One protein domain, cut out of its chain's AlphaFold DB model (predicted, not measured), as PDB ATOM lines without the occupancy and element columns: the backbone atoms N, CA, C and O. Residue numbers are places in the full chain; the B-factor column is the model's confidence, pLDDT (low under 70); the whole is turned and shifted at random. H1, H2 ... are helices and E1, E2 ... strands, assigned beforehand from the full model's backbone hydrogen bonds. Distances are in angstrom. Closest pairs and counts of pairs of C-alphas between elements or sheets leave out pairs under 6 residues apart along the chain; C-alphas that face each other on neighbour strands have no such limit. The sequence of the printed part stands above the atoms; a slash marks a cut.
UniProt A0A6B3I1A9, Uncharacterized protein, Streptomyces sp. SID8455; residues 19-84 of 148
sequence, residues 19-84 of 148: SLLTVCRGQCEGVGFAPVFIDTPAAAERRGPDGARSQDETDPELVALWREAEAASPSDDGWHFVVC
ATOM      1  N   SER A  19     -18.584 -20.338 -24.947       78.06
ATOM      2  CA  SER A  19     -17.866 -19.970 -23.727       78.06
ATOM      3  C   SER A  19     -18.449 -18.699 -23.105       78.06
ATOM      4  O   SER A  19     -18.417 -17.621 -23.704       78.06
ATOM      5  N   LEU A  20     -18.883 -18.797 -21.842       77.69
ATOM      6  CA  LEU A  20     -19.372 -17.669 -21.031       77.69
ATOM      7  C   LEU A  20     -18.334 -16.541 -20.851       77.69
ATOM      8  O   LEU A  20     -18.661 -15.441 -20.397       77.69
ATOM      9  N   LEU A  21     -17.064 -16.807 -21.172       77.38
ATOM     10  CA  LEU A  21     -15.997 -15.808 -21.152       77.38
ATOM     11  C   LEU A  21     -15.991 -14.932 -22.408       77.38
ATOM     12  O   LEU A  21     -15.551 -13.782 -22.331       77.38
ATOM     13  N   THR A  22     -16.459 -15.470 -23.535       80.25
ATOM     14  CA  THR A  22     -16.365 -14.839 -24.855       80.25
ATOM     15  C   THR A  22     -17.698 -14.320 -25.374       80.25
ATOM     16  O   THR A  22     -17.690 -13.395 -26.186       80.25
ATOM     17  N   VAL A  23     -18.825 -14.879 -24.930       87.62
ATOM     18  CA  VAL A  23     -20.156 -14.414 -25.349       87.62
ATOM     19  C   VAL A  23     -20.534 -13.080 -24.715       87.62
ATOM     20  O   VAL A  23     -20.082 -12.724 -23.620       87.62
ATOM     21  N   CYS A  24     -21.366 -12.326 -25.431       87.31
ATOM     22  CA  CYS A  24     -22.023 -11.144 -24.890       87.31
ATOM     23  C   CYS A  24     -22.840 -11.504 -23.637       87.31
ATOM     24  O   CYS A  24     -23.433 -12.576 -23.565       87.31
ATOM     25  N   ARG A  25     -22.871 -10.594 -22.658       85.75
ATOM     26  CA  ARG A  25     -23.654 -10.739 -21.418       85.75
ATOM     27  C   ARG A  25     -24.990  -9.994 -21.448       85.75
ATOM     28  O   ARG A  25     -25.664  -9.930 -20.428       85.75
ATOM     29  N   GLY A  26     -25.329  -9.399 -22.585       86.44
ATOM     30  CA  GLY A  26     -26.614  -8.750 -22.796       86.44
ATOM     31  C   GLY A  26     -27.695  -9.758 -23.139       86.44
ATOM     32  O   GLY A  26     -27.412 -10.940 -23.329       86.44
ATOM     33  N   GLN A  27     -28.913  -9.258 -23.323       88.00
ATOM     34  CA  GLN A  27     -30.090 -10.069 -23.643       88.00
ATOM     35  C   GLN A  27     -30.000 -10.849 -24.971       88.00
ATOM     36  O   GLN A  27     -30.846 -11.676 -25.268       88.00
ATOM     37  N   CYS A  28     -28.966 -10.619 -25.785       89.31
ATOM     38  CA  CYS A  28     -28.783 -11.320 -27.057       89.31
ATOM     39  C   CYS A  28     -28.241 -12.749 -26.943       89.31
ATOM     40  O   CYS A  28     -27.993 -13.371 -27.971       89.31
ATOM     41  N   GLU A  29     -27.914 -13.214 -25.731       84.25
ATOM     42  CA  GLU A  29     -27.421 -14.578 -25.459       84.25
ATOM     43  C   GLU A  29     -26.228 -15.030 -26.328       84.25
ATOM     44  O   GLU A  29     -25.997 -16.212 -26.572       84.25
ATOM     45  N   GLY A  30     -25.438 -14.074 -26.819       85.19
ATOM     46  CA  GLY A  30     -24.303 -14.341 -27.698       85.19
ATOM     47  C   GLY A  30     -24.638 -14.515 -29.184       85.19
ATOM     48  O   GLY A  30     -23.732 -14.785 -29.969       85.19
ATOM     49  N   VAL A  31     -25.892 -14.307 -29.591       89.44
ATOM     50  CA  VAL A  31     -26.333 -14.298 -31.000       89.44
ATOM     51  C   VAL A  31     -26.035 -12.956 -31.672       89.44
ATOM     52  O   VAL A  31     -25.777 -12.897 -32.868       89.44
ATOM     53  N   GLY A  32     -26.041 -11.868 -30.896       91.44
ATOM     54  CA  GLY A  32     -25.852 -10.507 -31.406       91.44
ATOM     55  C   GLY A  32     -27.148  -9.736 -31.642       91.44
ATOM     56  O   GLY A  32     -27.105  -8.510 -31.724       91.44
ATOM     57  N   PHE A  33     -28.287 -10.419 -31.628       94.69
ATOM     58  CA  PHE A  33     -29.623  -9.831 -31.696       94.69
ATOM     59  C   PHE A  33     -30.410 -10.198 -30.443       94.69
ATOM     60  O   PHE A  33     -30.263 -11.312 -29.942       94.69
ATOM     61  N   ALA A  34     -31.192  -9.258 -29.921       94.12
ATOM     62  CA  ALA A  34     -32.063  -9.471 -28.771       94.12
ATOM     63  C   ALA A  34     -33.528  -9.489 -29.245       94.12
ATOM     64  O   ALA A  34     -33.921  -8.564 -29.961       94.12
ATOM     65  N   PRO A  35     -34.319 -10.521 -28.900       94.81
ATOM     66  CA  PRO A  35     -35.755 -10.505 -29.140       94.81
ATOM     67  C   PRO A  35     -36.413  -9.547 -28.145       94.81
ATOM     68  O   PRO A  35     -36.275  -9.721 -26.936       94.81
ATOM     69  N   VAL A  36     -37.119  -8.539 -28.648       95.94
ATOM     70  CA  VAL A  36     -37.810  -7.534 -27.834       95.94
ATOM     71  C   VAL A  36     -39.291  -7.571 -28.173       95.94
ATOM     72  O   VAL A  36     -39.661  -7.499 -29.346       95.94
ATOM     73  N   PHE A  37     -40.121  -7.686 -27.140       95.31
ATOM     74  CA  PHE A  37     -41.573  -7.656 -27.258       95.31
ATOM     75  C   PHE A  37     -42.128  -6.351 -26.705       95.31
ATOM     76  O   PHE A  37     -41.766  -5.936 -25.599       95.31
ATOM     77  N   ILE A  38     -43.043  -5.747 -27.458       95.00
ATOM     78  CA  ILE A  38     -43.924  -4.687 -26.974       95.00
ATOM     79  C   ILE A  38     -45.338  -4.996 -27.469       95.00
ATOM     80  O   ILE A  38     -45.547  -5.249 -28.657       95.00
ATOM     81  N   ASP A  39     -46.314  -4.975 -26.563       92.38
ATOM     82  CA  ASP A  39     -47.718  -5.229 -26.880       92.38
ATOM     83  C   ASP A  39     -48.278  -4.101 -27.763       92.38
ATOM     84  O   ASP A  39     -48.469  -2.962 -27.326       92.38
ATOM     85  N   THR A  40     -48.544  -4.424 -29.028       91.38
ATOM     86  CA  THR A  40     -49.205  -3.540 -29.994       91.38
ATOM     87  C   THR A  40     -50.661  -3.962 -30.206       91.38
ATOM     88  O   THR A  40     -51.020  -5.109 -29.935       91.38
ATOM     89  N   PRO A  41     -51.532  -3.080 -30.736       90.19
ATOM     90  CA  PRO A  41     -52.890  -3.473 -31.109       90.19
ATOM     91  C   PRO A  41     -52.923  -4.647 -32.098       90.19
ATOM     92  O   PRO A  41     -53.733  -5.554 -31.926       90.19
ATOM     93  N   ALA A  42     -52.007  -4.671 -33.074       89.00
ATOM     94  CA  ALA A  42     -51.877  -5.768 -34.034       89.00
ATOM     95  C   ALA A  42     -51.484  -7.086 -33.343       89.00
ATOM     96  O   ALA A  42     -52.119  -8.118 -33.564       89.00
ATOM     97  N   ALA A  43     -50.515  -7.034 -32.421       89.06
ATOM     98  CA  ALA A  43     -50.116  -8.190 -31.622       89.06
ATOM     99  C   ALA A  43     -51.266  -8.715 -30.751       89.06
ATOM    100  O   ALA A  43     -51.463  -9.927 -30.636       89.06
ATOM    101  N   ALA A  44     -52.044  -7.811 -30.149       88.50
ATOM    102  CA  ALA A  44     -53.200  -8.162 -29.333       88.50
ATOM    103  C   ALA A  44     -54.317  -8.818 -30.159       88.50
ATOM    104  O   ALA A  44     -54.886  -9.820 -29.723       88.50
ATOM    105  N   GLU A  45     -54.594  -8.298 -31.357       90.00
ATOM    106  CA  GLU A  45     -55.563  -8.882 -32.288       90.00
ATOM    107  C   GLU A  45     -55.128 -10.282 -32.736       90.00
ATOM    108  O   GLU A  45     -55.905 -11.234 -32.643       90.00
ATOM    109  N   ARG A  46     -53.859 -10.437 -33.129       87.50
ATOM    110  CA  ARG A  46     -53.298 -11.721 -33.569       87.50
ATOM    111  C   ARG A  46     -53.284 -12.775 -32.462       87.50
ATOM    112  O   ARG A  46     -53.489 -13.957 -32.736       87.50
ATOM    113  N   ARG A  47     -53.021 -12.363 -31.221       88.50
ATOM    114  CA  ARG A  47     -53.003 -13.239 -30.041       88.50
ATOM    115  C   ARG A  47     -54.395 -13.777 -29.694       88.50
ATOM    116  O   ARG A  47     -54.500 -14.898 -29.196       88.50
ATOM    117  N   GLY A  48     -55.443 -12.999 -29.956       86.44
ATOM    118  CA  GLY A  48     -56.807 -13.326 -29.551       86.44
ATOM    119  C   GLY A  48     -57.028 -13.238 -28.030       86.44
ATOM    120  O   GLY A  48     -56.107 -12.928 -27.270       86.44
ATOM    121  N   PRO A  49     -58.262 -13.497 -27.563       83.69
ATOM    122  CA  PRO A  49     -58.665 -13.267 -26.172       83.69
ATOM    123  C   PRO A  49     -57.985 -14.199 -25.155       83.69
ATOM    124  O   PRO A  49     -57.740 -13.778 -24.029       83.69
ATOM    125  N   ASP A  50     -57.643 -15.425 -25.557       86.06
ATOM    126  CA  ASP A  50     -57.076 -16.451 -24.667       86.06
ATOM    127  C   ASP A  50     -55.555 -16.619 -24.816       86.06
ATOM    128  O   ASP A  50     -54.944 -17.480 -24.178       86.06
ATOM    129  N   GLY A  51     -54.917 -15.839 -25.692       79.94
ATOM    130  CA  GLY A  51     -53.494 -16.000 -25.951       79.94
ATOM    131  C   GLY A  51     -52.629 -15.469 -24.804       79.94
ATOM    132  O   GLY A  51     -52.913 -14.437 -24.195       79.94
ATOM    133  N   ALA A  52     -51.535 -16.176 -24.515       81.44
ATOM    134  CA  ALA A  52     -50.594 -15.787 -23.471       81.44
ATOM    135  C   ALA A  52     -49.909 -14.452 -23.813       81.44
ATOM    136  O   ALA A  52     -49.405 -14.266 -24.922       81.44
ATOM    137  N   ARG A  53     -49.877 -13.524 -22.849       81.81
ATOM    138  CA  ARG A  53     -49.223 -12.219 -23.002       81.81
ATOM    139  C   ARG A  53     -47.776 -12.284 -22.509       81.81
ATOM    140  O   ARG A  53     -47.530 -12.602 -21.346       81.81
ATOM    141  N   SER A  54     -46.838 -11.940 -23.388       87.00
ATOM    142  CA  SER A  54     -45.447 -11.661 -23.018       87.00
ATOM    143  C   SER A  54     -45.356 -10.330 -22.263       87.00
ATOM    144  O   SER A  54     -46.190  -9.446 -22.450       87.00
ATOM    145  N   GLN A  55     -44.367 -10.184 -21.381       89.38
ATOM    146  CA  GLN A  55     -44.137  -8.914 -20.686       89.38
ATOM    147  C   GLN A  55     -43.464  -7.914 -21.628       89.38
ATOM    148  O   GLN A  55     -42.572  -8.295 -22.383       89.38
ATOM    149  N   ASP A  56     -43.895  -6.655 -21.560       92.88
ATOM    150  CA  ASP A  56     -43.294  -5.571 -22.336       92.88
ATOM    151  C   ASP A  56     -41.862  -5.303 -21.861       92.88
ATOM    152  O   ASP A  56     -41.579  -5.326 -20.657       92.88
ATOM    153  N   GLU A  57     -40.960  -5.027 -22.801       94.94
ATOM    154  CA  GLU A  57     -39.591  -4.630 -22.475       94.94
ATOM    155  C   GLU A  57     -39.561  -3.277 -21.747       94.94
ATOM    156  O   GLU A  57     -40.270  -2.327 -22.089       94.94
ATOM    157  N   THR A  58     -38.714  -3.198 -20.723       94.94
ATOM    158  CA  THR A  58     -38.579  -2.036 -19.835       94.94
ATOM    159  C   THR A  58     -37.268  -1.282 -20.039       94.94
ATOM    160  O   THR A  58     -37.175  -0.117 -19.650       94.94
ATOM    161  N   ASP A  59     -36.261  -1.911 -20.651       93.25
ATOM    162  CA  ASP A  59     -34.990  -1.268 -20.967       93.25
ATOM    163  C   ASP A  59     -35.195  -0.168 -22.031       93.25
ATOM    164  O   ASP A  59     -35.593  -0.464 -23.163       93.25
ATOM    165  N   PRO A  60     -34.909   1.109 -21.710       95.44
ATOM    166  CA  PRO A  60     -35.167   2.220 -22.618       95.44
ATOM    167  C   PRO A  60     -34.361   2.148 -23.922       95.44
ATOM    168  O   PRO A  60     -34.843   2.638 -24.945       95.44
ATOM    169  N   GLU A  61     -33.161   1.558 -23.916       94.69
ATOM    170  CA  GLU A  61     -32.332   1.436 -25.123       94.69
ATOM    171  C   GLU A  61     -32.931   0.403 -26.085       94.69
ATOM    172  O   GLU A  61     -33.042   0.651 -27.287       94.69
ATOM    173  N   LEU A  62     -33.401  -0.726 -25.552       94.56
ATOM    174  CA  LEU A  62     -34.056  -1.768 -26.344       94.56
ATOM    175  C   LEU A  62     -35.434  -1.332 -26.842       94.56
ATOM    176  O   LEU A  62     -35.769  -1.593 -27.996       94.56
ATOM    177  N   VAL A  63     -36.199  -0.610 -26.020       96.81
ATOM    178  CA  VAL A  63     -37.478  -0.016 -26.433       96.81
ATOM    179  C   VAL A  63     -37.277   0.987 -27.571       96.81
ATOM    180  O   VAL A  63     -38.074   1.013 -28.508       96.81
ATOM    181  N   ALA A  64     -36.221   1.806 -27.530       97.50
ATOM    182  CA  ALA A  64     -35.913   2.736 -28.617       97.50
ATOM    183  C   ALA A  64     -35.596   1.993 -29.924       97.50
ATOM    184  O   ALA A  64     -36.202   2.289 -30.953       97.50
ATOM    185  N   LEU A  65     -34.733   0.974 -29.866       97.31
ATOM    186  CA  LEU A  65     -34.397   0.146 -31.028       97.31
ATOM    187  C   LEU A  65     -35.613  -0.610 -31.579       97.31
ATOM    188  O   LEU A  65     -35.758  -0.743 -32.793       97.31
ATOM    189  N   TRP A  66     -36.506  -1.080 -30.706       97.62
ATOM    190  CA  TRP A  66     -37.758  -1.714 -31.119       97.62
ATOM    191  C   TRP A  66     -38.645  -0.721 -31.872       97.62
ATOM    192  O   TRP A  66     -39.167  -1.054 -32.928       97.62
ATOM    193  N   ARG A  67     -38.767   0.524 -31.388       97.38
ATOM    194  CA  ARG A  67     -39.572   1.564 -32.059       97.38
ATOM    195  C   ARG A  67     -39.007   1.937 -33.423       97.38
ATOM    196  O   ARG A  67     -39.779   2.189 -34.342       97.38
ATOM    197  N   GLU A  68     -37.685   1.979 -33.556       97.31
ATOM    198  CA  GLU A  68     -37.023   2.193 -34.846       97.31
ATOM    199  C   GLU A  68     -37.316   1.047 -35.824       97.31
ATOM    200  O   GLU A  68     -37.650   1.302 -36.982       97.31
ATOM    201  N   ALA A  69     -37.243  -0.204 -35.356       96.81
ATOM    202  CA  ALA A  69     -37.568  -1.379 -36.160       96.81
ATOM    203  C   ALA A  69     -39.048  -1.396 -36.574       96.81
ATOM    204  O   ALA A  69     -39.345  -1.566 -37.754       96.81
ATOM    205  N   GLU A  70     -39.957  -1.120 -35.639       97.19
ATOM    206  CA  GLU A  70     -41.400  -1.044 -35.879       97.19
ATOM    207  C   GLU A  70     -41.755   0.072 -36.870       97.19
ATOM    208  O   GLU A  70     -42.580  -0.125 -37.758       97.19
ATOM    209  N   ALA A  71     -41.100   1.234 -36.781       96.88
ATOM    210  CA  ALA A  71     -41.303   2.324 -37.735       96.88
ATOM    211  C   ALA A  71     -40.793   1.982 -39.148       96.88
ATOM    212  O   ALA A  71     -41.352   2.464 -40.133       96.88
ATOM    213  N   ALA A  72     -39.732   1.177 -39.255       97.12
ATOM    214  CA  ALA A  72     -39.173   0.750 -40.535       97.12
ATOM    215  C   ALA A  72     -39.978  -0.389 -41.181       97.12
ATOM    216  O   ALA A  72     -40.167  -0.404 -42.397       97.12
ATOM    217  N   SER A  73     -40.431  -1.347 -40.374       95.81
ATOM    218  CA  SER A  73     -41.221  -2.498 -40.798       95.81
ATOM    219  C   SER A  73     -42.075  -2.970 -39.619       95.81
ATOM    220  O   SER A  73     -41.551  -3.676 -38.761       95.81
ATOM    221  N   PRO A  74     -43.370  -2.622 -39.572       94.44
ATOM    222  CA  PRO A  74     -44.251  -3.026 -38.482       94.44
ATOM    223  C   PRO A  74     -44.307  -4.544 -38.279       94.44
ATOM    224  O   PRO A  74     -44.236  -5.310 -39.246       94.44
ATOM    225  N   SER A  75     -44.434  -4.967 -37.023       92.94
ATOM    226  CA  SER A  75     -44.605  -6.371 -36.639       92.94
ATOM    227  C   SER A  75     -46.070  -6.682 -36.332       92.94
ATOM    228  O   SER A  75     -46.741  -5.983 -35.573       92.94
ATOM    229  N   ASP A  76     -46.568  -7.789 -36.878       92.19
ATOM    230  CA  ASP A  76     -47.943  -8.244 -36.632       92.19
ATOM    231  C   ASP A  76     -48.109  -8.927 -35.263       92.19
ATOM    232  O   ASP A  76     -49.225  -9.186 -34.819       92.19
ATOM    233  N   ASP A  77     -47.007  -9.311 -34.622       91.88
ATOM    234  CA  ASP A  77     -46.976 -10.068 -33.368       91.88
ATOM    235  C   ASP A  77     -46.277  -9.320 -32.223       91.88
ATOM    236  O   ASP A  77     -46.196  -9.854 -31.116       91.88
ATOM    237  N   GLY A  78     -45.815  -8.088 -32.464       93.06
ATOM    238  CA  GLY A  78     -45.163  -7.230 -31.472       93.06
ATOM    239  C   GLY A  78     -43.696  -7.576 -31.202       93.06
ATOM    240  O   GLY A  78     -43.067  -6.943 -30.346       93.06
ATOM    241  N   TRP A  79     -43.132  -8.565 -31.901       95.38
ATOM    242  CA  TRP A  79     -41.744  -8.977 -31.725       95.38
ATOM    243  C   TRP A  79     -40.825  -8.345 -32.766       95.38
ATOM    244  O   TRP A  79     -41.024  -8.489 -33.970       95.38
ATOM    245  N   HIS A  80     -39.726  -7.754 -32.291       97.06
ATOM    246  CA  HIS A  80     -38.594  -7.365 -33.134       97.06
ATOM    247  C   HIS A  80     -37.293  -7.983 -32.646       97.06
ATOM    248  O   HIS A  80     -37.009  -8.024 -31.450       97.06
ATOM    249  N   PHE A  81     -36.458  -8.413 -33.591       96.25
ATOM    250  CA  PHE A  81     -35.078  -8.808 -33.317       96.25
ATOM    251  C   PHE A  81     -34.165  -7.604 -33.524       96.25
ATOM    252  O   PHE A  81     -33.724  -7.320 -34.638       96.25
ATOM    253  N   VAL A  82     -33.867  -6.895 -32.439       96.44
ATOM    254  CA  VAL A  82     -33.041  -5.685 -32.493       96.44
ATOM    255  C   VAL A  82     -31.560  -6.019 -32.348       96.44
ATOM    256  O   VAL A  82     -31.172  -6.982 -31.679       96.44
ATOM    257  N   VAL A  83     -30.699  -5.210 -32.968       96.12
ATOM    258  CA  VAL A  83     -29.246  -5.346 -32.812       96.12
ATOM    259  C   VAL A  83     -28.880  -5.092 -31.354       96.12
ATOM    260  O   VAL A  83     -29.215  -4.059 -30.787       96.12
ATOM    261  N   CYS A  84     -28.148  -6.019 -30.738       94.00
ATOM    262  CA  CYS A  84     -27.776  -5.890 -29.336       94.00
ATOM    263  C   CYS A  84     -26.888  -4.656 -29.111       94.00
ATOM    264  O   CYS A  84     -25.779  -4.621 -29.665       94.00
TER     265      CYS A  84
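What this domain is: This is residues 19 to 84 of the 148 residues of an uncharacterized protein of Streptomyces sp. SID8455 (UniProt A0A6B3I1A9). A slim two-stranded antiparallel ribbon, E1 and E2, has the longer helix H2 packed on it, while the short helix H1 lies beyond one end of the ribbon and the unnamed residues 19 to 32 lead in from the other end. The long link of residues 48 to 59 returns from H1 to H2. The printed part has 66 residues, with two named helices and two named strands in the order E1, H1, H2, E2. The class is mixed, helices and strands, with under half of the residues, 30 of 66, in named elements. The whole is only just loose, close to compact, with a radius of gyration of the C-alphas of 13.2 A, and elongated, spanning 43 by 26 by 17 A.

Where its parts are: After residues 19 to 32, strand E1 takes residues 33 to 37, 12.9 A long, from C-alpha 33 at (-29.623, -9.831, -31.696). Helix H1 is residues 41 to 47, and helix H2 is residues 60 to 72, 18.4 A from C-alpha 60 at (-35.167, 2.220, -22.618). Strand E2, residues 79 to 83, runs 13.1 A to C-alpha 83 at (-29.246, -5.346, -32.812).

How they stand to each other: E1 and E2 are antiparallel, at 149 degrees, with N 34 and O 82 2.9 A apart and N 80 and O 36 3.0 A apart, within hydrogen-bond range. The closest C-alphas of H2 and E2, Trp 66 and His 80, are 6.1 A apart; those of H2 and E1, Trp 66 and Val 36, are 6.7 A apart. H1 and H2 are apart, and H1 and E2 are only just apart, closest 8.4 A. In H1 and H2 every O i to N i+4 pair is within hydrogen-bond range.

The domain as a whole: The C-alphas farthest apart, Leu 21 and Pro 49, are 43.0 A apart. The printed part has no cut. The link H1 to H2 is long, H2 to E2 short and E1 to H1 tight. No printed residue is under 70 in pLDDT.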